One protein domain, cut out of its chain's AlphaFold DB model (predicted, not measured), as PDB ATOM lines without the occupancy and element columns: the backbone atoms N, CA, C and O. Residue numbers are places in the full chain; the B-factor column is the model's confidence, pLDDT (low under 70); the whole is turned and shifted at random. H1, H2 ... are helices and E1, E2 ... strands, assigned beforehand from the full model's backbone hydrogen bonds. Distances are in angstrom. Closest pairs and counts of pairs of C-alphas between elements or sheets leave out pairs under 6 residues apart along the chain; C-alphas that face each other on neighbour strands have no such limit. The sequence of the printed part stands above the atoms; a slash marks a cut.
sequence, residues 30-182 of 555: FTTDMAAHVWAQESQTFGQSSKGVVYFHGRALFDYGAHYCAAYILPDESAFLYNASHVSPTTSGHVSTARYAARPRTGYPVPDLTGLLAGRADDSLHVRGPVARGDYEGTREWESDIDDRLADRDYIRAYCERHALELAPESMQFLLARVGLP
ATOM      1  N   PHE A  30     214.623 281.705 120.401       91.00
ATOM      2  CA  PHE A  30     214.860 281.194 119.053       91.00
ATOM      3  C   PHE A  30     215.243 279.712 119.079       91.00
ATOM      4  O   PHE A  30     215.511 279.127 120.127       91.00
ATOM      5  N   THR A  31     215.324 279.081 117.911       90.19
ATOM      6  CA  THR A  31     216.132 277.861 117.790       90.19
ATOM      7  C   THR A  31     217.614 278.225 117.951       90.19
ATOM      8  O   THR A  31     217.988 279.383 117.781       90.19
ATOM      9  N   THR A  32     218.478 277.262 118.283       90.62
ATOM     10  CA  THR A  32     219.923 277.520 118.438       90.62
ATOM     11  C   THR A  32     220.547 278.191 117.209       90.62
ATOM     12  O   THR A  32     221.306 279.143 117.358       90.62
ATOM     13  N   ASP A  33     220.184 277.746 116.001       89.75
ATOM     14  CA  ASP A  33     220.726 278.321 114.761       89.75
ATOM     15  C   ASP A  33     220.190 279.724 114.520       89.75
ATOM     16  O   ASP A  33     220.945 280.628 114.166       89.75
ATOM     17  N   MET A  34     218.902 279.934 114.788       91.69
ATOM     18  CA  MET A  34     218.307 281.254 114.655       91.69
ATOM     19  C   MET A  34     218.878 282.251 115.654       91.69
ATOM     20  O   MET A  34     219.100 283.391 115.273       91.69
ATOM     21  N   ALA A  35     219.197 281.845 116.886       94.38
ATOM     22  CA  ALA A  35     219.896 282.721 117.826       94.38
ATOM     23  C   ALA A  35     221.244 283.190 117.247       94.38
ATOM     24  O   ALA A  35     221.544 284.381 117.280       94.38
ATOM     25  N   ALA A  36     222.012 282.282 116.636       94.94
ATOM     26  CA  ALA A  36     223.277 282.623 115.989       94.94
ATOM     27  C   ALA A  36     223.089 283.502 114.739       94.94
ATOM     28  O   ALA A  36     223.880 284.410 114.505       94.94
ATOM     29  N   HIS A  37     222.041 283.280 113.940       92.44
ATOM     30  CA  HIS A  37     221.722 284.136 112.794       92.44
ATOM     31  C   HIS A  37     221.280 285.539 113.208       92.44
ATOM     32  O   HIS A  37     221.730 286.514 112.611       92.44
ATOM     33  N   VAL A  38     220.433 285.655 114.231       92.88
ATOM     34  CA  VAL A  38     219.977 286.947 114.761       92.88
ATOM     35  C   VAL A  38     221.163 287.738 115.315       92.88
ATOM     36  O   VAL A  38     221.266 288.926 115.002       92.88
ATOM     37  N   TRP A  39     222.066 287.068 116.046       95.06
ATOM     38  CA  TRP A  39     223.349 287.615 116.501       95.06
ATOM     39  C   TRP A  39     224.212 288.084 115.330       95.06
ATOM     40  O   TRP A  39     224.584 289.248 115.266       95.06
ATOM     41  N   ALA A  40     224.471 287.213 114.352       94.44
ATOM     42  CA  ALA A  40     225.340 287.530 113.221       94.44
ATOM     43  C   ALA A  40     224.802 288.661 112.331       94.44
ATOM     44  O   ALA A  40     225.578 289.319 111.649       94.44
ATOM     45  N   GLN A  41     223.486 288.872 112.289       90.62
ATOM     46  CA  GLN A  41     222.863 289.976 111.552       90.62
ATOM     47  C   GLN A  41     222.769 291.273 112.366       90.62
ATOM     48  O   GLN A  41     222.307 292.284 111.826       90.62
ATOM     49  N   GLU A  42     223.122 291.227 113.657       91.00
ATOM     50  CA  GLU A  42     223.039 292.350 114.602       91.00
ATOM     51  C   GLU A  42     221.671 293.044 114.517       91.00
ATOM     52  O   GLU A  42     221.519 294.265 114.521       91.00
ATOM     53  N   SER A  43     220.628 292.227 114.340       85.50
ATOM     54  CA  SER A  43     219.250 292.710 114.208       85.50
ATOM     55  C   SER A  43     218.602 292.972 115.566       85.50
ATOM     56  O   SER A  43     217.577 293.652 115.643       85.50
ATOM     57  N   GLN A  44     219.197 292.409 116.620       88.31
ATOM     58  CA  GLN A  44     218.838 292.566 118.020       88.31
ATOM     59  C   GLN A  44     220.119 292.587 118.847       88.31
ATOM     60  O   GLN A  44     221.114 291.975 118.468       88.31
ATOM     61  N   THR A  45     220.060 293.242 119.999       85.50
ATOM     62  CA  THR A  45     221.150 293.297 120.980       85.50
ATOM     63  C   THR A  45     221.093 292.146 121.982       85.50
ATOM     64  O   THR A  45     222.013 291.978 122.768       85.50
ATOM     65  N   PHE A  46     220.033 291.334 121.980       89.00
ATOM     66  CA  PHE A  46     219.920 290.164 122.846       89.00
ATOM     67  C   PHE A  46     219.006 289.097 122.236       89.00
ATOM     68  O   PHE A  46     218.049 289.406 121.526       89.00
ATOM     69  N   GLY A  47     219.280 287.834 122.554       91.06
ATOM     70  CA  GLY A  47     218.429 286.702 122.212       91.06
ATOM     71  C   GLY A  47     219.017 285.391 122.715       91.06
ATOM     72  O   GLY A  47     220.211 285.290 122.981       91.06
ATOM     73  N   GLN A  48     218.179 284.367 122.857       93.31
ATOM     74  CA  GLN A  48     218.594 283.058 123.358       93.31
ATOM     75  C   GLN A  48     217.901 281.914 122.629       93.31
ATOM     76  O   GLN A  48     216.823 282.073 122.058       93.31
ATOM     77  N   SER A  49     218.496 280.729 122.684       93.12
ATOM     78  CA  SER A  49     217.845 279.499 122.266       93.12
ATOM     79  C   SER A  49     216.736 279.119 123.253       93.12
ATOM     80  O   SER A  49     216.774 279.504 124.421       93.12
ATOM     81  N   SER A  50     215.755 278.320 122.827       87.44
ATOM     82  CA  SER A  50     214.626 277.915 123.684       87.44
ATOM     83  C   SER A  50     215.019 277.201 124.974       87.44
ATOM     84  O   SER A  50     214.243 277.185 125.921       87.44
ATOM     85  N   LYS A  51     216.219 276.612 125.026       87.44
ATOM     86  CA  LYS A  51     216.762 275.970 126.231       87.44
ATOM     87  C   LYS A  51     217.713 276.875 127.023       87.44
ATOM     88  O   LYS A  51     218.288 276.414 127.998       87.44
ATOM     89  N   GLY A  52     217.945 278.109 126.573       86.75
ATOM     90  CA  GLY A  52     218.916 279.037 127.160       86.75
ATOM     91  C   GLY A  52     220.379 278.599 127.021       86.75
ATOM     92  O   GLY A  52     221.250 279.200 127.632       86.75
ATOM     93  N   VAL A  53     220.660 277.551 126.235       91.12
ATOM     94  CA  VAL A  53     222.016 276.992 126.096       91.12
ATOM     95  C   VAL A  53     222.907 277.912 125.271       91.12
ATOM     96  O   VAL A  53     224.063 278.090 125.604       91.12
ATOM     97  N   VAL A  54     222.367 278.521 124.217       94.06
ATOM     98  CA  VAL A  54     223.092 279.499 123.401       94.06
ATOM     99  C   VAL A  54     222.353 280.809 123.519       94.06
ATOM    100  O   VAL A  54     221.138 280.834 123.333       94.06
ATOM    101  N   TYR A  55     223.060 281.882 123.821       94.12
ATOM    102  CA  TYR A  55     222.480 283.215 123.890       94.12
ATOM    103  C   TYR A  55     223.520 284.244 123.488       94.12
ATOM    104  O   TYR A  55     224.715 283.980 123.559       94.12
ATOM    105  N   PHE A  56     223.079 285.407 123.038       93.88
ATOM    106  CA  PHE A  56     223.970 286.508 122.716       93.88
ATOM    107  C   PHE A  56     223.565 287.760 123.465       93.88
ATOM    108  O   PHE A  56     222.390 287.959 123.784       93.88
ATOM    109  N   HIS A  57     224.564 288.591 123.711       89.62
ATOM    110  CA  HIS A  57     224.407 289.927 124.232       89.62
ATOM    111  C   HIS A  57     225.332 290.863 123.454       89.62
ATOM    112  O   HIS A  57     226.545 290.658 123.422       89.62
ATOM    113  N   GLY A  58     224.737 291.856 122.797       91.19
ATOM    114  CA  GLY A  58     225.399 292.723 121.834       91.19
ATOM    115  C   GLY A  58     226.184 291.906 120.808       91.19
ATOM    116  O   GLY A  58     225.641 291.010 120.154       91.19
ATOM    117  N   ARG A  59     227.483 292.181 120.724       94.19
ATOM    118  CA  ARG A  59     228.429 291.555 119.796       94.19
ATOM    119  C   ARG A  59     228.909 290.171 120.229       94.19
ATOM    120  O   ARG A  59     229.516 289.473 119.416       94.19
ATOM    121  N   ALA A  60     228.614 289.723 121.450       94.75
ATOM    122  CA  ALA A  60     229.086 288.448 121.990       94.75
ATOM    123  C   ALA A  60     228.017 287.349 121.968       94.75
ATOM    124  O   ALA A  60     226.904 287.538 122.452       94.75
ATOM    125  N   LEU A  61     228.385 286.164 121.482       95.81
ATOM    126  CA  LEU A  61     227.599 284.934 121.551       95.81
ATOM    127  C   LEU A  61     228.235 283.978 122.566       95.81
ATOM    128  O   LEU A  61     229.434 283.706 122.509       95.81
ATOM    129  N   PHE A  62     227.423 283.426 123.459       94.25
ATOM    130  CA  PHE A  62     227.827 282.546 124.551       94.25
ATOM    131  C   PHE A  62     227.201 281.155 124.425       94.25
ATOM    132  O   PHE A  62     226.102 281.000 123.883       94.25
ATOM    133  N   ASP A  63     227.896 280.152 124.963       92.75
ATOM    134  CA  ASP A  63     227.426 278.766 125.066       92.75
ATOM    135  C   ASP A  63     227.442 278.295 126.527       92.75
ATOM    136  O   ASP A  63     228.424 278.492 127.232       92.75
ATOM    137  N   TYR A  64     226.356 277.686 126.999       87.75
ATOM    138  CA  TYR A  64     226.070 277.241 128.374       87.75
ATOM    139  C   TYR A  64     226.159 278.302 129.492       87.75
ATOM    140  O   TYR A  64     225.572 278.110 130.556       87.75
ATOM    141  N   GLY A  65     226.853 279.420 129.290       84.62
ATOM    142  CA  GLY A  65     227.004 280.496 130.264       84.62
ATOM    143  C   GLY A  65     228.055 281.525 129.846       84.62
ATOM    144  O   GLY A  65     228.784 281.340 128.878       84.62
ATOM    145  N   ALA A  66     228.148 282.626 130.598       83.19
ATOM    146  CA  ALA A  66     229.056 283.739 130.274       83.19
ATOM    147  C   ALA A  66     230.549 283.362 130.376       83.19
ATOM    148  O   ALA A  66     231.412 284.070 129.872       83.19
ATOM    149  N   HIS A  67     230.848 282.221 131.003       82.69
ATOM    150  CA  HIS A  67     232.188 281.646 131.098       82.69
ATOM    151  C   HIS A  67     232.693 281.065 129.766       82.69
ATOM    152  O   HIS A  67     233.873 280.734 129.649       82.69
ATOM    153  N   TYR A  68     231.829 280.930 128.756       90.62
ATOM    154  CA  TYR A  68     232.222 280.445 127.441       90.62
ATOM    155  C   TYR A  68     231.659 281.339 126.334       90.62
ATOM    156  O   TYR A  68     230.523 281.181 125.885       90.62
ATOM    157  N   CYS A  69     232.478 282.284 125.871       94.25
ATOM    158  CA  CYS A  69     232.198 283.029 124.653       94.25
ATOM    159  C   CYS A  69     232.515 282.140 123.445       94.25
ATOM    160  O   CYS A  69     233.650 281.695 123.265       94.25
ATOM    161  N   ALA A  70     231.498 281.862 122.633       95.69
ATOM    162  CA  ALA A  70     231.611 281.076 121.413       95.69
ATOM    163  C   ALA A  70     232.106 281.929 120.238       95.69
ATOM    164  O   ALA A  70     232.921 281.454 119.442       95.69
ATOM    165  N   ALA A  71     231.629 283.173 120.126       97.25
ATOM    166  CA  ALA A  71     232.029 284.097 119.072       97.25
ATOM    167  C   ALA A  71     231.782 285.568 119.444       97.25
ATOM    168  O   ALA A  71     230.920 285.868 120.267       97.25
ATOM    169  N   TYR A  72     232.525 286.478 118.813       96.69
ATOM    170  CA  TYR A  72     232.459 287.920 119.051       96.69
ATOM    171  C   TYR A  72     232.635 288.719 117.754       96.69
ATOM    172  O   TYR A  72     233.616 288.509 117.037       96.69
ATOM    173  N   ILE A  73     231.702 289.621 117.442       96.81
ATOM    174  CA  ILE A  73     231.779 290.520 116.276       96.81
ATOM    175  C   ILE A  73     232.599 291.760 116.646       96.81
ATOM    176  O   ILE A  73     232.421 292.342 117.710       96.81
ATOM    177  N   LEU A  74     233.520 292.173 115.778       94.62
ATOM    178  CA  LEU A  74     234.324 293.375 116.009       94.62
ATOM    179  C   LEU A  74     233.522 294.651 115.706       94.62
ATOM    180  O   LEU A  74     232.630 294.607 114.862       94.62
ATOM    181  N   PRO A  75     233.840 295.794 116.348       89.62
ATOM    182  CA  PRO A  75     233.032 297.016 116.217       89.62
ATOM    183  C   PRO A  75     233.043 297.603 114.800       89.62
ATOM    184  O   PRO A  75     232.126 298.314 114.414       89.62
ATOM    185  N   ASP A  76     234.074 297.293 114.012       87.12
ATOM    186  CA  ASP A  76     234.186 297.700 112.608       87.12
ATOM    187  C   ASP A  76     233.392 296.802 111.639       87.12
ATOM    188  O   ASP A  76     233.466 296.996 110.426       87.12
ATOM    189  N   GLU A  77     232.681 295.793 112.160       80.81
ATOM    190  CA  GLU A  77     231.924 294.766 111.433       80.81
ATOM    191  C   GLU A  77     232.710 294.004 110.345       80.81
ATOM    192  O   GLU A  77     232.135 293.203 109.600       80.81
ATOM    193  N   SER A  78     234.027 294.197 110.248       83.38
ATOM    194  CA  SER A  78     234.854 293.639 109.173       83.38
ATOM    195  C   SER A  78     235.157 292.154 109.386       83.38
ATOM    196  O   SER A  78     235.310 291.376 108.437       83.38
ATOM    197  N   ALA A  79     235.219 291.748 110.653       94.12
ATOM    198  CA  ALA A  79     235.613 290.420 111.069       94.12
ATOM    199  C   ALA A  79     234.938 290.009 112.382       94.12
ATOM    200  O   ALA A  79     234.338 290.814 113.096       94.12
ATOM    201  N   PHE A  80     235.045 288.723 112.698       96.81
ATOM    202  CA  PHE A  80     234.628 288.172 113.980       96.81
ATOM    203  C   PHE A  80     235.678 287.203 114.515       96.81
ATOM    204  O   PHE A  80     236.422 286.564 113.765       96.81
ATOM    205  N   LEU A  81     235.720 287.086 115.834       97.19
ATOM    206  CA  LEU A  81     236.521 286.115 116.561       97.19
ATOM    207  C   LEU A  81     235.631 284.931 116.930       97.19
ATOM    208  O   LEU A  81     234.459 285.118 117.258       97.19
ATOM    209  N   TYR A  82     236.157 283.712 116.891       97.31
ATOM    210  CA  TYR A  82     235.437 282.542 117.394       97.31
ATOM    211  C   TYR A  82     236.357 281.617 118.171       97.31
ATOM    212  O   TYR A  82     237.551 281.513 117.886       97.31
ATOM    213  N   ASN A  83     235.790 280.959 119.174       95.75
ATOM    214  CA  ASN A  83     236.563 280.174 120.115       95.75
ATOM    215  C   ASN A  83     237.069 278.882 119.463       95.75
ATOM    216  O   ASN A  83     236.282 278.059 118.997       95.75
ATOM    217  N   ALA A  84     238.389 278.720 119.417       94.38
ATOM    218  CA  ALA A  84     239.046 277.541 118.862       94.38
ATOM    219  C   ALA A  84     239.249 276.423 119.899       94.38
ATOM    220  O   ALA A  84     239.658 275.318 119.543       94.38
ATOM    221  N   SER A  85     238.983 276.691 121.181       87.50
ATOM    222  CA  SER A  85     239.146 275.707 122.246       87.50
ATOM    223  C   SER A  85     238.042 274.652 122.182       87.50
ATOM    224  O   SER A  85     236.856 274.941 122.325       87.50
ATOM    225  N   HIS A  86     238.427 273.392 121.997       76.88
ATOM    226  CA  HIS A  86     237.492 272.273 122.020       76.88
ATOM    227  C   HIS A  86     237.198 271.850 123.462       76.88
ATOM    228  O   HIS A  86     238.015 271.183 124.092       76.88
ATOM    229  N   VAL A  87     236.021 272.210 123.976       75.62
ATOM    230  CA  VAL A  87     235.563 271.762 125.306       75.62
ATOM    231  C   VAL A  87     234.669 270.526 125.199       75.62
ATOM    232  O   VAL A  87     234.812 269.581 125.969       75.62
ATOM    233  N   SER A  88     233.759 270.499 124.221       84.38
ATOM    234  CA  SER A  88     232.854 269.368 123.983       84.38
ATOM    235  C   SER A  88     232.417 269.273 122.510       84.38
ATOM    236  O   SER A  88     232.502 270.272 121.778       84.38
ATOM    237  N   PRO A  89     231.910 268.106 122.051       83.62
ATOM    238  CA  PRO A  89     231.312 267.977 120.721       83.62
ATOM    239  C   PRO A  89     230.136 268.940 120.494       83.62
ATOM    240  O   PRO A  89     230.029 269.531 119.423       83.62
ATOM    241  N   THR A  90     229.285 269.148 121.506       85.88
ATOM    242  CA  THR A  90     228.115 270.037 121.409       85.88
ATOM    243  C   THR A  90     228.526 271.501 121.286       85.88
ATOM    244  O   THR A  90     228.056 272.197 120.390       85.88
ATOM    245  N   THR A  91     229.482 271.938 122.105       87.62
ATOM    246  CA  THR A  91     230.046 273.292 122.051       87.62
ATOM    247  C   THR A  91     230.746 273.564 120.724       87.62
ATOM    248  O   THR A  91     230.564 274.623 120.126       87.62
ATOM    249  N   SER A  92     231.481 272.578 120.200       88.94
ATOM    250  CA  SER A  92     232.086 272.673 118.864       88.94
ATOM    251  C   SER A  92     231.014 272.842 117.776       88.94
ATOM    252  O   SER A  92     231.201 273.613 116.834       88.94
ATOM    253  N   GLY A  93     229.862 272.180 117.934       90.38
ATOM    254  CA  GLY A  93     228.685 272.375 117.087       90.38
ATOM    255  C   GLY A  93     228.144 273.807 117.144       90.38
ATOM    256  O   GLY A  93     227.945 274.419 116.098       90.38
ATOM    257  N   HIS A  94     227.976 274.381 118.340       93.56
ATOM    258  CA  HIS A  94     227.484 275.755 118.507       93.56
ATOM    259  C   HIS A  94     228.440 276.806 117.927       93.56
ATOM    260  O   HIS A  94     227.996 277.725 117.238       93.56
ATOM    261  N   VAL A  95     229.753 276.642 118.121       94.94
ATOM    262  CA  VAL A  95     230.771 277.501 117.488       94.94
ATOM    263  C   VAL A  95     230.703 277.388 115.962       94.94
ATOM    264  O   VAL A  95     230.776 278.400 115.264       94.94
ATOM    265  N   SER A  96     230.515 276.180 115.420       93.44
ATOM    266  CA  SER A  96     230.343 275.980 113.977       93.44
ATOM    267  C   SER A  96     229.097 276.694 113.445       93.44
ATOM    268  O   SER A  96     229.167 277.346 112.403       93.44
ATOM    269  N   THR A  97     227.978 276.631 114.170       93.12
ATOM    270  CA  THR A  97     226.751 277.367 113.839       93.12
ATOM    271  C   THR A  97     226.992 278.880 113.834       93.12
ATOM    272  O   THR A  97     226.629 279.555 112.870       93.12
ATOM    273  N   ALA A  98     227.668 279.416 114.853       95.00
ATOM    274  CA  ALA A  98     228.033 280.832 114.925       95.00
ATOM    275  C   ALA A  98     228.915 281.258 113.743       95.00
ATOM    276  O   ALA A  98     228.626 282.235 113.051       95.00
ATOM    277  N   ARG A  99     229.954 280.464 113.455       95.12
ATOM    278  CA  ARG A  99     230.861 280.681 112.326       95.12
ATOM    279  C   ARG A  99     230.118 280.657 110.996       95.12
ATOM    280  O   ARG A  99     230.429 281.456 110.119       95.12
ATOM    281  N   TYR A 100     229.163 279.743 110.829       92.00
ATOM    282  CA  TYR A 100     228.333 279.658 109.630       92.00
ATOM    283  C   TYR A 100     227.457 280.905 109.462       92.00
ATOM    284  O   TYR A 100     227.456 281.507 108.388       92.00
ATOM    285  N   ALA A 101     226.783 281.332 110.532       92.62
ATOM    286  CA  ALA A 101     225.931 282.515 110.531       92.62
ATOM    287  C   ALA A 101     226.707 283.807 110.213       92.62
ATOM    288  O   ALA A 101     226.217 284.649 109.460       92.62
ATOM    289  N   ALA A 102     227.938 283.932 110.720       93.31
ATOM    290  CA  ALA A 102     228.811 285.091 110.520       93.31
ATOM    291  C   ALA A 102     229.694 285.025 109.255       93.31
ATOM    292  O   ALA A 102     230.517 285.911 109.042       93.31
ATOM    293  N   ARG A 103     229.507 284.032 108.367       86.94
ATOM    294  CA  ARG A 103     230.287 283.858 107.118       86.94
ATOM    295  C   ARG A 103     230.418 285.074 106.194       86.94
ATOM    296  O   ARG A 103     231.401 285.103 105.456       86.94
ATOM    297  N   PRO A 104     229.473 286.034 106.139       85.25
ATOM    298  CA  PRO A 104     229.695 287.262 105.380       85.25
ATOM    299  C   PRO A 104     230.934 288.054 105.830       85.25
ATOM    300  O   PRO A 104     231.459 288.826 105.035       85.25
ATOM    301  N   ARG A 105     231.414 287.828 107.061       90.88
ATOM    302  CA  ARG A 105     232.602 288.445 107.660       90.88
ATOM    303  C   ARG A 105     233.785 287.476 107.684       90.88
ATOM    304  O   ARG A 105     233.613 286.253 107.681       90.88
ATOM    305  N   THR A 106     235.003 288.009 107.759       95.00
ATOM    306  CA  THR A 106     236.202 287.179 107.949       95.00
ATOM    307  C   THR A 106     236.262 286.668 109.390       95.00
ATOM    308  O   THR A 106     236.215 287.449 110.334       95.00
ATOM    309  N   GLY A 107     236.342 285.348 109.572       96.75
ATOM    310  CA  GLY A 107     236.384 284.725 110.897       96.75
ATOM    311  C   GLY A 107     237.788 284.300 111.304       96.75
ATOM    312  O   GLY A 107     238.422 283.538 110.570       96.75
ATOM    313  N   TYR A 108     238.222 284.685 112.504       97.38
ATOM    314  CA  TYR A 108     239.520 284.313 113.071       97.38
ATOM    315  C   TYR A 108     239.359 283.368 114.275       97.38
ATOM    316  O   TYR A 108     238.748 283.758 115.273       97.38
ATOM    317  N   PRO A 109     239.883 282.126 114.212       97.25
ATOM    318  CA  PRO A 109     239.880 281.215 115.354       97.25
ATOM    319  C   PRO A 109     240.849 281.703 116.431       97.25
ATOM    320  O   PRO A 109     242.012 281.984 116.127       97.25
ATOM    321  N   VAL A 110     240.399 281.763 117.683       96.38
ATOM    322  CA  VAL A 110     241.206 282.225 118.819       96.38
ATOM    323  C   VAL A 110     241.022 281.274 120.011       96.38
ATOM    324  O   VAL A 110     239.876 281.005 120.378       96.38
ATOM    325  N   PRO A 111     242.095 280.699 120.589       95.38
ATOM    326  CA  PRO A 111     241.982 279.836 121.766       95.38
ATOM    327  C   PRO A 111     241.612 280.660 123.001       95.38
ATOM    328  O   PRO A 111     242.103 281.766 123.161       95.38
ATOM    329  N   ASP A 112     240.773 280.147 123.895       93.19
ATOM    330  CA  ASP A 112     240.353 280.894 125.093       93.19
ATOM    331  C   ASP A 112     239.818 282.304 124.760       93.19
ATOM    332  O   ASP A 112     240.255 283.328 125.293       93.19
ATOM    333  N   LEU A 113     238.863 282.362 123.822       95.19
ATOM    334  CA  LEU A 113     238.214 283.623 123.455       95.19
ATOM    335  C   LEU A 113     237.593 284.304 124.685       95.19
ATOM    336  O   LEU A 113     237.648 285.524 124.792       95.19
ATOM    337  N   THR A 114     237.051 283.540 125.639       92.62
ATOM    338  CA  THR A 114     236.547 284.112 126.893       92.62
ATOM    339  C   THR A 114     237.646 284.860 127.642       92.62
ATOM    340  O   THR A 114     237.426 286.008 128.009       92.62
ATOM    341  N   GLY A 115     238.826 284.264 127.846       90.94
ATOM    342  CA  GLY A 115     239.939 284.918 128.537       90.94
ATOM    343  C   GLY A 115     240.441 286.176 127.823       90.94
ATOM    344  O   GLY A 115     240.762 287.170 128.484       90.94
ATOM    345  N   LEU A 116     240.431 286.171 126.483       93.56
ATOM    346  CA  LEU A 116     240.734 287.352 125.667       93.56
ATOM    347  C   LEU A 116     239.718 288.488 125.889       93.56
ATOM    348  O   LEU A 116     240.092 289.657 125.946       93.56
ATOM    349  N   LEU A 117     238.431 288.156 126.016       91.75
ATOM    350  CA  LEU A 117     237.350 289.136 126.176       91.75
ATOM    351  C   LEU A 117     237.029 289.478 127.634       91.75
ATOM    352  O   LEU A 117     236.302 290.435 127.877       91.75
ATOM    353  N   ALA A 118     237.526 288.727 128.615       83.62
ATOM    354  CA  ALA A 118     237.303 288.985 130.039       83.62
ATOM    355  C   ALA A 118     238.422 289.830 130.669       83.62
ATOM    356  O   ALA A 118     238.145 290.607 131.576       83.62
ATOM    357  N   GLY A 119     239.655 289.745 130.147       70.06
ATOM    358  CA  GLY A 119     240.832 290.335 130.792       70.06
ATOM    359  C   GLY A 119     241.311 289.464 131.964       70.06
ATOM    360  O   GLY A 119     240.504 289.003 132.748       70.06
ATOM    361  N   ARG A 120     242.626 289.183 132.023       56.12
ATOM    362  CA  ARG A 120     243.366 288.331 132.997       56.12
ATOM    363  C   ARG A 120     242.640 287.094 133.579       56.12
ATOM    364  O   ARG A 120     241.751 287.187 134.406       56.12
ATOM    365  N   ALA A 121     243.234 285.920 133.348       47.19
ATOM    366  CA  ALA A 121     242.844 284.625 133.931       47.19
ATOM    367  C   ALA A 121     242.829 284.523 135.482       47.19
ATOM    368  O   ALA A 121     242.433 283.483 136.000       47.19
ATOM    369  N   ASP A 122     243.292 285.547 136.208       44.66
ATOM    370  CA  ASP A 122     243.323 285.586 137.685       44.66
ATOM    371  C   ASP A 122     242.107 286.317 138.286       44.66
ATOM    372  O   ASP A 122     241.785 286.147 139.461       44.66
ATOM    373  N   ASP A 123     241.347 287.054 137.469       43.56
ATOM    374  CA  ASP A 123     240.024 287.510 137.878       43.56
ATOM    375  C   ASP A 123     239.057 286.324 137.778       43.56
ATOM    376  O   ASP A 123     238.254 286.171 136.868       43.56
ATOM    377  N   SER A 124     239.130 285.464 138.794       38.88
ATOM    378  CA  SER A 124     238.076 284.518 139.186       38.88
ATOM    379  C   SER A 124     236.766 285.219 139.583       38.88
ATOM    380  O   SER A 124     235.767 284.561 139.906       38.88
ATOM    381  N   LEU A 125     236.725 286.555 139.504       38.75
ATOM    382  CA  LEU A 125     235.484 287.266 139.289       38.75
ATOM    383  C   LEU A 125     234.866 286.696 138.021       38.75
ATOM    384  O   LEU A 125     235.384 286.840 136.920       38.75
ATOM    385  N   HIS A 126     233.723 286.045 138.210       46.34
ATOM    386  CA  HIS A 126     232.766 285.788 137.152       46.34
ATOM    387  C   HIS A 126     232.825 286.981 136.215       46.34
ATOM    388  O   HIS A 126     232.753 288.104 136.727       46.34
ATOM    389  N   VAL A 127     232.967 286.759 134.900       47.03
ATOM    390  CA  VAL A 127     232.558 287.773 133.931       47.03
ATOM    391  C   VAL A 127     231.236 288.257 134.501       47.03
ATOM    392  O   VAL A 127     230.267 287.487 134.532       47.03
ATOM    393  N   ARG A 128     231.220 289.460 135.094       48.50
ATOM    394  CA  ARG A 128     229.995 290.135 135.498       48.50
ATOM    395  C   ARG A 128     229.420 290.550 134.165       48.50
ATOM    396  O   ARG A 128     229.419 291.714 133.801       48.50
ATOM    397  N   GLY A 129     229.053 289.551 133.371       47.91
ATOM    398  CA  GLY A 129     228.315 289.765 132.173       47.91
ATOM    399  C   GLY A 129     227.049 290.474 132.632       47.91
ATOM    400  O   GLY A 129     226.592 290.236 133.760       47.91
ATOM    401  N   PRO A 130     226.451 291.300 131.781       48.62
ATOM    402  CA  PRO A 130     225.197 292.005 132.063       48.62
ATOM    403  C   PRO A 130     223.989 291.082 132.406       48.62
ATOM    404  O   PRO A 130     222.838 291.506 132.474       48.62
ATOM    405  N   VAL A 131     224.207 289.791 132.667       48.97
ATOM    406  CA  VAL A 131     223.262 288.687 132.468       48.97
ATOM    407  C   VAL A 131     222.471 288.300 133.724       48.97
ATOM    408  O   VAL A 131     221.881 287.228 133.770       48.97
ATOM    409  N   ALA A 132     222.374 289.158 134.741       46.56
ATOM    410  CA  ALA A 132     221.391 288.915 135.801       46.56
ATOM    411  C   ALA A 132     220.062 289.659 135.593       46.56
ATOM    412  O   ALA A 132     219.048 289.172 136.089       46.56
ATOM    413  N   ARG A 133     220.018 290.825 134.920       45.97
ATOM    414  CA  ARG A 133     218.836 291.719 135.023       45.97
ATOM    415  C   ARG A 133     218.457 292.555 133.792       45.97
ATOM    416  O   ARG A 133     217.759 293.546 133.956       45.97
ATOM    417  N   GLY A 134     218.849 292.176 132.573       52.41
ATOM    418  CA  GLY A 134     218.397 292.908 131.374       52.41
ATOM    419  C   GLY A 134     218.831 294.380 131.356       52.41
ATOM    420  O   GLY A 134     218.123 295.227 130.817       52.41
ATOM    421  N   ASP A 135     219.974 294.669 131.978       60.16
ATOM    422  CA  ASP A 135     220.547 296.004 132.049       60.16
ATOM    423  C   ASP A 135     221.332 296.290 130.760       60.16
ATOM    424  O   ASP A 135     222.465 295.834 130.565       60.16
ATOM    425  N   TYR A 136     220.675 296.992 129.836       56.50
ATOM    426  CA  TYR A 136     221.258 297.383 128.557       56.50
ATOM    427  C   TYR A 136     222.437 298.354 128.716       56.50
ATOM    428  O   TYR A 136     223.349 298.312 127.890       56.50
ATOM    429  N   GLU A 137     222.459 299.200 129.753       60.53
ATOM    430  CA  GLU A 137     223.552 300.164 129.957       60.53
ATOM    431  C   GLU A 137     224.855 299.438 130.302       60.53
ATOM    432  O   GLU A 137     225.872 299.659 129.640       60.53
ATOM    433  N   GLY A 138     224.790 298.445 131.195       68.25
ATOM    434  CA  GLY A 138     225.945 297.607 131.544       68.25
ATOM    435  C   GLY A 138     226.522 296.803 130.370       68.25
ATOM    436  O   GLY A 138     227.649 296.319 130.431       68.25
ATOM    437  N   THR A 139     225.779 296.667 129.269       70.44
ATOM    438  CA  THR A 139     226.279 296.009 128.054       70.44
ATOM    439  C   THR A 139     227.201 296.902 127.253       70.44
ATOM    440  O   THR A 139     228.236 296.429 126.794       70.44
ATOM    441  N   ARG A 140     226.829 298.172 127.067       76.44
ATOM    442  CA  ARG A 140     227.639 299.111 126.284       76.44
ATOM    443  C   ARG A 140     228.962 299.399 126.982       76.44
ATOM    444  O   ARG A 140     229.989 299.456 126.316       76.44
ATOM    445  N   GLU A 141     228.942 299.509 128.308       79.62
ATOM    446  CA  GLU A 141     230.163 299.617 129.113       79.62
ATOM    447  C   GLU A 141     231.048 298.376 128.941       79.62
ATOM    448  O   GLU A 141     232.221 298.496 128.597       79.62
ATOM    449  N   TRP A 142     230.471 297.176 129.064       82.44
ATOM    450  CA  TRP A 142     231.206 295.922 128.874       82.44
ATOM    451  C   TRP A 142     231.809 295.781 127.467       82.44
ATOM    452  O   TRP A 142     232.935 295.312 127.306       82.44
ATOM    453  N   GLU A 143     231.076 296.199 126.436       85.38
ATOM    454  CA  GLU A 143     231.544 296.217 125.050       85.38
ATOM    455  C   GLU A 143     232.670 297.228 124.815       85.38
ATOM    456  O   GLU A 143     233.635 296.901 124.120       85.38
ATOM    457  N   SER A 144     232.582 298.412 125.429       87.19
ATOM    458  CA  SER A 144     233.647 299.420 125.405       87.19
ATOM    459  C   SER A 144     234.919 298.895 126.068       87.19
ATOM    460  O   SER A 144     235.995 298.995 125.488       87.19
ATOM    461  N   ASP A 145     234.800 298.247 127.232       88.38
ATOM    462  CA  ASP A 145     235.947 297.657 127.929       88.38
ATOM    463  C   ASP A 145     236.644 296.574 127.089       88.38
ATOM    464  O   ASP A 145     237.865 296.398 127.163       88.38
ATOM    465  N   ILE A 146     235.872 295.798 126.320       91.19
ATOM    466  CA  ILE A 146     236.424 294.823 125.375       91.19
ATOM    467  C   ILE A 146     237.159 295.537 124.245       91.19
ATOM    468  O   ILE A 146     238.264 295.124 123.895       91.19
ATOM    469  N   ASP A 147     236.567 296.583 123.671       91.06
ATOM    470  CA  ASP A 147     237.174 297.328 122.568       91.06
ATOM    471  C   ASP A 147     238.497 297.976 122.995       91.06
ATOM    472  O   ASP A 147     239.495 297.835 122.282       91.06
ATOM    473  N   ASP A 148     238.542 298.572 124.187       92.31
ATOM    474  CA  ASP A 148     239.757 299.137 124.780       92.31
ATOM    475  C   ASP A 148     240.842 298.067 124.961       92.31
ATOM    476  O   ASP A 148     242.006 298.278 124.616       92.31
ATOM    477  N   ARG A 149     240.468 296.863 125.413       92.50
ATOM    478  CA  ARG A 149     241.404 295.732 125.547       92.50
ATOM    479  C   ARG A 149     241.888 295.192 124.208       92.50
ATOM    480  O   ARG A 149     243.058 294.842 124.076       92.50
ATOM    481  N   LEU A 150     241.015 295.126 123.206       93.94
ATOM    482  CA  LEU A 150     241.393 294.726 121.849       93.94
ATOM    483  C   LEU A 150     242.244 295.793 121.138       93.94
ATOM    484  O   LEU A 150     242.923 295.467 120.160       93.94
ATOM    485  N   ALA A 151     242.221 297.037 121.621       94.50
ATOM    486  CA  ALA A 151     243.093 298.126 121.192       94.50
ATOM    487  C   ALA A 151     244.403 298.216 122.005       94.50
ATOM    488  O   ALA A 151     245.380 298.801 121.525       94.50
ATOM    489  N   ASP A 152     244.466 297.614 123.198       95.81
ATOM    490  CA  ASP A 152     245.661 297.598 124.041       95.81
ATOM    491  C   ASP A 152     246.767 296.723 123.425       95.81
ATOM    492  O   ASP A 152     246.703 295.489 123.331       95.81
ATOM    493  N   ARG A 153     247.839 297.406 123.021       96.81
ATOM    494  CA  ARG A 153     249.012 296.811 122.386       96.81
ATOM    495  C   ARG A 153     249.730 295.793 123.263       96.81
ATOM    496  O   ARG A 153     250.161 294.760 122.740       96.81
ATOM    497  N   ASP A 154     249.914 296.087 124.542       95.81
ATOM    498  CA  ASP A 154     250.667 295.220 125.445       95.81
ATOM    499  C   ASP A 154     249.825 294.009 125.844       95.81
ATOM    500  O   ASP A 154     250.341 292.887 125.878       95.81
ATOM    501  N   TYR A 155     248.518 294.204 126.033       95.50
ATOM    502  CA  TYR A 155     247.572 293.124 126.294       95.50
ATOM    503  C   TYR A 155     247.519 292.115 125.139       95.50
ATOM    504  O   TYR A 155     247.768 290.921 125.346       95.50
ATOM    505  N   ILE A 156     247.274 292.581 123.909       97.12
ATOM    506  CA  ILE A 156     247.187 291.709 122.730       97.12
ATOM    507  C   ILE A 156     248.514 291.009 122.459       97.12
ATOM    508  O   ILE A 156     248.542 289.814 122.157       97.12
ATOM    509  N   ARG A 157     249.635 291.718 122.619       96.62
ATOM    510  CA  ARG A 157     250.955 291.108 122.482       96.62
ATOM    511  C   ARG A 157     251.169 289.996 123.509       96.62
ATOM    512  O   ARG A 157     251.582 288.906 123.118       96.62
ATOM    513  N   ALA A 158     250.876 290.245 124.785       95.81
ATOM    514  CA  ALA A 158     251.030 289.254 125.847       95.81
ATOM    515  C   ALA A 158     250.119 288.034 125.633       95.81
ATOM    516  O   ALA A 158     250.527 286.897 125.879       95.81
ATOM    517  N   TYR A 159     248.899 288.252 125.139       96.12
ATOM    518  CA  TYR A 159     247.992 287.177 124.750       96.12
ATOM    519  C   TYR A 159     248.567 286.334 123.597       96.12
ATOM    520  O   TYR A 159     248.650 285.108 123.709       96.12
ATOM    521  N   CYS A 160     249.052 286.969 122.523       97.31
ATOM    522  CA  CYS A 160     249.681 286.262 121.404       97.31
ATOM    523  C   CYS A 160     250.953 285.505 121.812       97.31
ATOM    524  O   CYS A 160     251.202 284.428 121.278       97.31
ATOM    525  N   GLU A 161     251.752 286.037 122.741       96.25
ATOM    526  CA  GLU A 161     252.937 285.356 123.281       96.25
ATOM    527  C   GLU A 161     252.553 284.111 124.100       96.25
ATOM    528  O   GLU A 161     253.192 283.067 123.960       96.25
ATOM    529  N   ARG A 162     251.471 284.179 124.887       95.75
ATOM    530  CA  ARG A 162     250.955 283.052 125.682       95.75
ATOM    531  C   ARG A 162     250.404 281.918 124.818       95.75
ATOM    532  O   ARG A 162     250.699 280.759 125.084       95.75
ATOM    533  N   HIS A 163     249.650 282.254 123.773       96.44
ATOM    534  CA  HIS A 163     248.996 281.284 122.883       96.44
ATOM    535  C   HIS A 163     249.743 281.091 121.558       96.44
ATOM    536  O   HIS A 163     249.154 280.705 120.548       96.44
ATOM    537  N   ALA A 164     251.054 281.350 121.536       96.56
ATOM    538  CA  ALA A 164     251.827 281.446 120.301       96.56
ATOM    539  C   ALA A 164     251.825 280.174 119.432       96.56
ATOM    540  O   ALA A 164     251.985 280.263 118.214       96.56
ATOM    541  N   LEU A 165     251.660 279.000 120.051       95.31
ATOM    542  CA  LEU A 165     251.622 277.701 119.368       95.31
ATOM    543  C   LEU A 165     250.198 277.186 119.101       95.31
ATOM    544  O   LEU A 165     250.038 276.254 118.318       95.31
ATOM    545  N   GLU A 166     249.188 277.772 119.745       95.38
ATOM    546  CA  GLU A 166     247.774 277.385 119.626       95.38
ATOM    547  C   GLU A 166     247.022 278.267 118.623       95.38
ATOM    548  O   GLU A 166     246.096 277.815 117.952       95.38
ATOM    549  N   LEU A 167     247.427 279.534 118.505       95.69
ATOM    550  CA  LEU A 167     246.868 280.482 117.553       95.69
ATOM    551  C   LEU A 167     247.185 280.079 116.111       95.69
ATOM    552  O   LEU A 167     248.342 279.847 115.746       95.69
ATOM    553  N   ALA A 168     246.161 280.112 115.256       94.94
ATOM    554  CA  ALA A 168     246.375 280.083 113.817       94.94
ATOM    555  C   ALA A 168     247.234 281.298 113.397       94.94
ATOM    556  O   ALA A 168     247.025 282.401 113.921       94.94
ATOM    557  N   PRO A 169     248.200 281.133 112.472       95.38
ATOM    558  CA  PRO A 169     249.079 282.228 112.059       95.38
ATOM    559  C   PRO A 169     248.316 283.458 111.550       95.38
ATOM    560  O   PRO A 169     248.709 284.581 111.857       95.38
ATOM    561  N   GLU A 170     247.205 283.257 110.844       96.00
ATOM    562  CA  GLU A 170     246.346 284.321 110.321       96.00
ATOM    563  C   GLU A 170     245.652 285.092 111.450       96.00
ATOM    564  O   GLU A 170     245.598 286.320 111.407       96.00
ATOM    565  N   SER A 171     245.181 284.398 112.495       97.06
ATOM    566  CA  SER A 171     244.585 285.025 113.683       97.06
ATOM    567  C   SER A 171     245.606 285.838 114.467       97.06
ATOM    568  O   SER A 171     245.325 286.965 114.866       97.06
ATOM    569  N   MET A 172     246.814 285.299 114.663       97.56
ATOM    570  CA  MET A 172     247.893 286.025 115.337       97.56
ATOM    571  C   MET A 172     248.293 287.276 114.548       97.56
ATOM    572  O   MET A 172     248.456 288.349 115.129       97.56
ATOM    573  N   GLN A 173     248.442 287.151 113.227       97.19
ATOM    574  CA  GLN A 173     248.752 288.280 112.359       97.19
ATOM    575  C   GLN A 173     247.650 289.339 112.414       97.19
ATOM    576  O   GLN A 173     247.966 290.522 112.515       97.19
ATOM    577  N   PHE A 174     246.383 288.924 112.379       96.56
ATOM    578  CA  PHE A 174     245.237 289.818 112.477       96.56
ATOM    579  C   PHE A 174     245.220 290.594 113.801       96.56
ATOM    580  O   PHE A 174     245.200 291.824 113.783       96.56
ATOM    581  N   LEU A 175     245.305 289.898 114.939       96.62
ATOM    582  CA  LEU A 175     245.300 290.527 116.263       96.62
ATOM    583  C   LEU A 175     246.460 291.518 116.421       96.62
ATOM    584  O   LEU A 175     246.256 292.660 116.823       96.62
ATOM    585  N   LEU A 176     247.677 291.125 116.033       97.31
ATOM    586  CA  LEU A 176     248.838 292.008 116.123       97.31
ATOM    587  C   LEU A 176     248.772 293.180 115.138       97.31
ATOM    588  O   LEU A 176     249.275 294.257 115.450       97.31
ATOM    589  N   ALA A 177     248.168 293.005 113.959       96.38
ATOM    590  CA  ALA A 177     247.974 294.096 113.009       96.38
ATOM    591  C   ALA A 177     247.077 295.198 113.587       96.38
ATOM    592  O   ALA A 177     247.400 296.373 113.406       96.38
ATOM    593  N   ARG A 178     246.026 294.836 114.340       94.38
ATOM    594  CA  ARG A 178     245.126 295.802 114.996       94.38
ATOM    595  C   ARG A 178     245.849 296.729 115.973       94.38
ATOM    596  O   ARG A 178     245.480 297.889 116.086       94.38
ATOM    597  N   VAL A 179     246.914 296.245 116.611       96.38
ATOM    598  CA  VAL A 179     247.723 297.015 117.572       96.38
ATOM    599  C   VAL A 179     249.058 297.513 116.997       96.38
ATOM    600  O   VAL A 179     249.993 297.833 117.734       96.38
ATOM    601  N   GLY A 180     249.192 297.553 115.664       96.56
ATOM    602  CA  GLY A 180     250.376 298.098 114.988       96.56
ATOM    603  C   GLY A 180     251.637 297.224 115.070       96.56
ATOM    604  O   GLY A 180     252.747 297.719 114.878       96.56
ATOM    605  N   LEU A 181     251.496 295.918 115.329       95.69
ATOM    606  CA  LEU A 181     252.589 294.944 115.478       95.69
ATOM    607  C   LEU A 181     252.593 293.776 114.460       95.69
ATOM    608  O   LEU A 181     253.067 292.689 114.806       95.69
ATOM    609  N   PRO A 182     252.167 293.927 113.190       90.94
ATOM    610  CA  PRO A 182     251.995 292.784 112.281       90.94
ATOM    611  C   PRO A 182     253.294 291.992 112.039       90.94
ATOM    612  O   PRO A 182     253.278 290.771 111.903       90.94
TER     613      PRO A 182
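This is residues 30 to 182 of the 555 residues of an uncharacterized protein of Idiomarinaceae bacterium (UniProt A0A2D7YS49). A strongly twisted sheet of six strands has H1 and H2 packed over one face, while the short H3 and, near the sheet's E6 edge, H6 lie on the other. H5 and H6 make a helical hairpin beside that edge, and the long H4 runs past the end of H3 to meet H5 at a corner. The printed part has 153 residues, with six named helices and six named strands in the order H1 E1 E2 E3 E4 E5 H2 E6 H3 H4 H5 H6. The sheet, E1 E2 E3 E4 E5 E6, is mixed, and so is the class, helices and strands. The whole is compact, with a radius of gyration of the C-alphas of 14.5 A and spans of 41 by 29 by 28 A.

H1, residues 32 to 40, comes before E1, 46 to 49, E2, 54 to 57, E3, 60 to 63, E4, 65 to 73, and E5, 79 to 83, a meander, each strand the antiparallel neighbour of the one before. Within hydrogen-bond range are N 49 and O 54 at 2.7 A, N 62 and O 55 at 2.8 A, N 61 and O 71 at 2.8 A, and N 72 and O 81 at 2.8 A. E4 bends by 83 degrees at residue 68. E5, H2, residues 89 to 101, and E6, residues 106 to 110, form a strand-helix-strand unit, two parallel neighbour strands with a helix between, its crossover right-handed; N 108 and O 80 are 2.9 A apart. H1 and H2 touch at a steep tilt of 41 degrees, the closest C-alphas being those of His 37 and Ala 101, 5.0 A apart. H3, residues 113 to 118, stands up from the sheet on the opposite face, the C-alphas of Cys 69 and Thr 114 being its closest to E4, at 5.0 A. H4, residues 137 to 151, only just touches H3, with residues 146 to 149 alone; the closest C-alphas, of Leu 117 and Ile 146, are 5.8 A apart. H4 and H5, residues 153 to 162, touch only at the corner, and only just, with 3 pairs of C-alphas within 8 A; Leu 150 and Ile 156 have the closest, at 6.6 A. H5 and H6, residues 169 to 178, form a helical hairpin at 16 degrees, the closest C-alphas being those of Cys 160 and Met 172, 6.3 A apart. H6 is on the same face as H3, the C-alphas of Tyr 108 and Ser 171 being its closest to E6, at 5.2 A. In each of the six helices every O i to N i+4 pair is within hydrogen-bond range.

H1 begins at C-alpha 32, (219.923, 277.520, 118.438), and H6 ends at C-alpha 178, (245.126, 295.802, 114.996). From first to last C-alpha, H4 measures 21.5 A, H2 18.6 A and E4 17.9 A.

The two C-alphas farthest apart, those of Ser 50 and Leu 181, are 42.4 A apart. The printed part has no cut; the link from H3 to H4, 18 residues, is long. The mean pLDDT of the printed part is 86.5, and residues 120 to 138 are under 70.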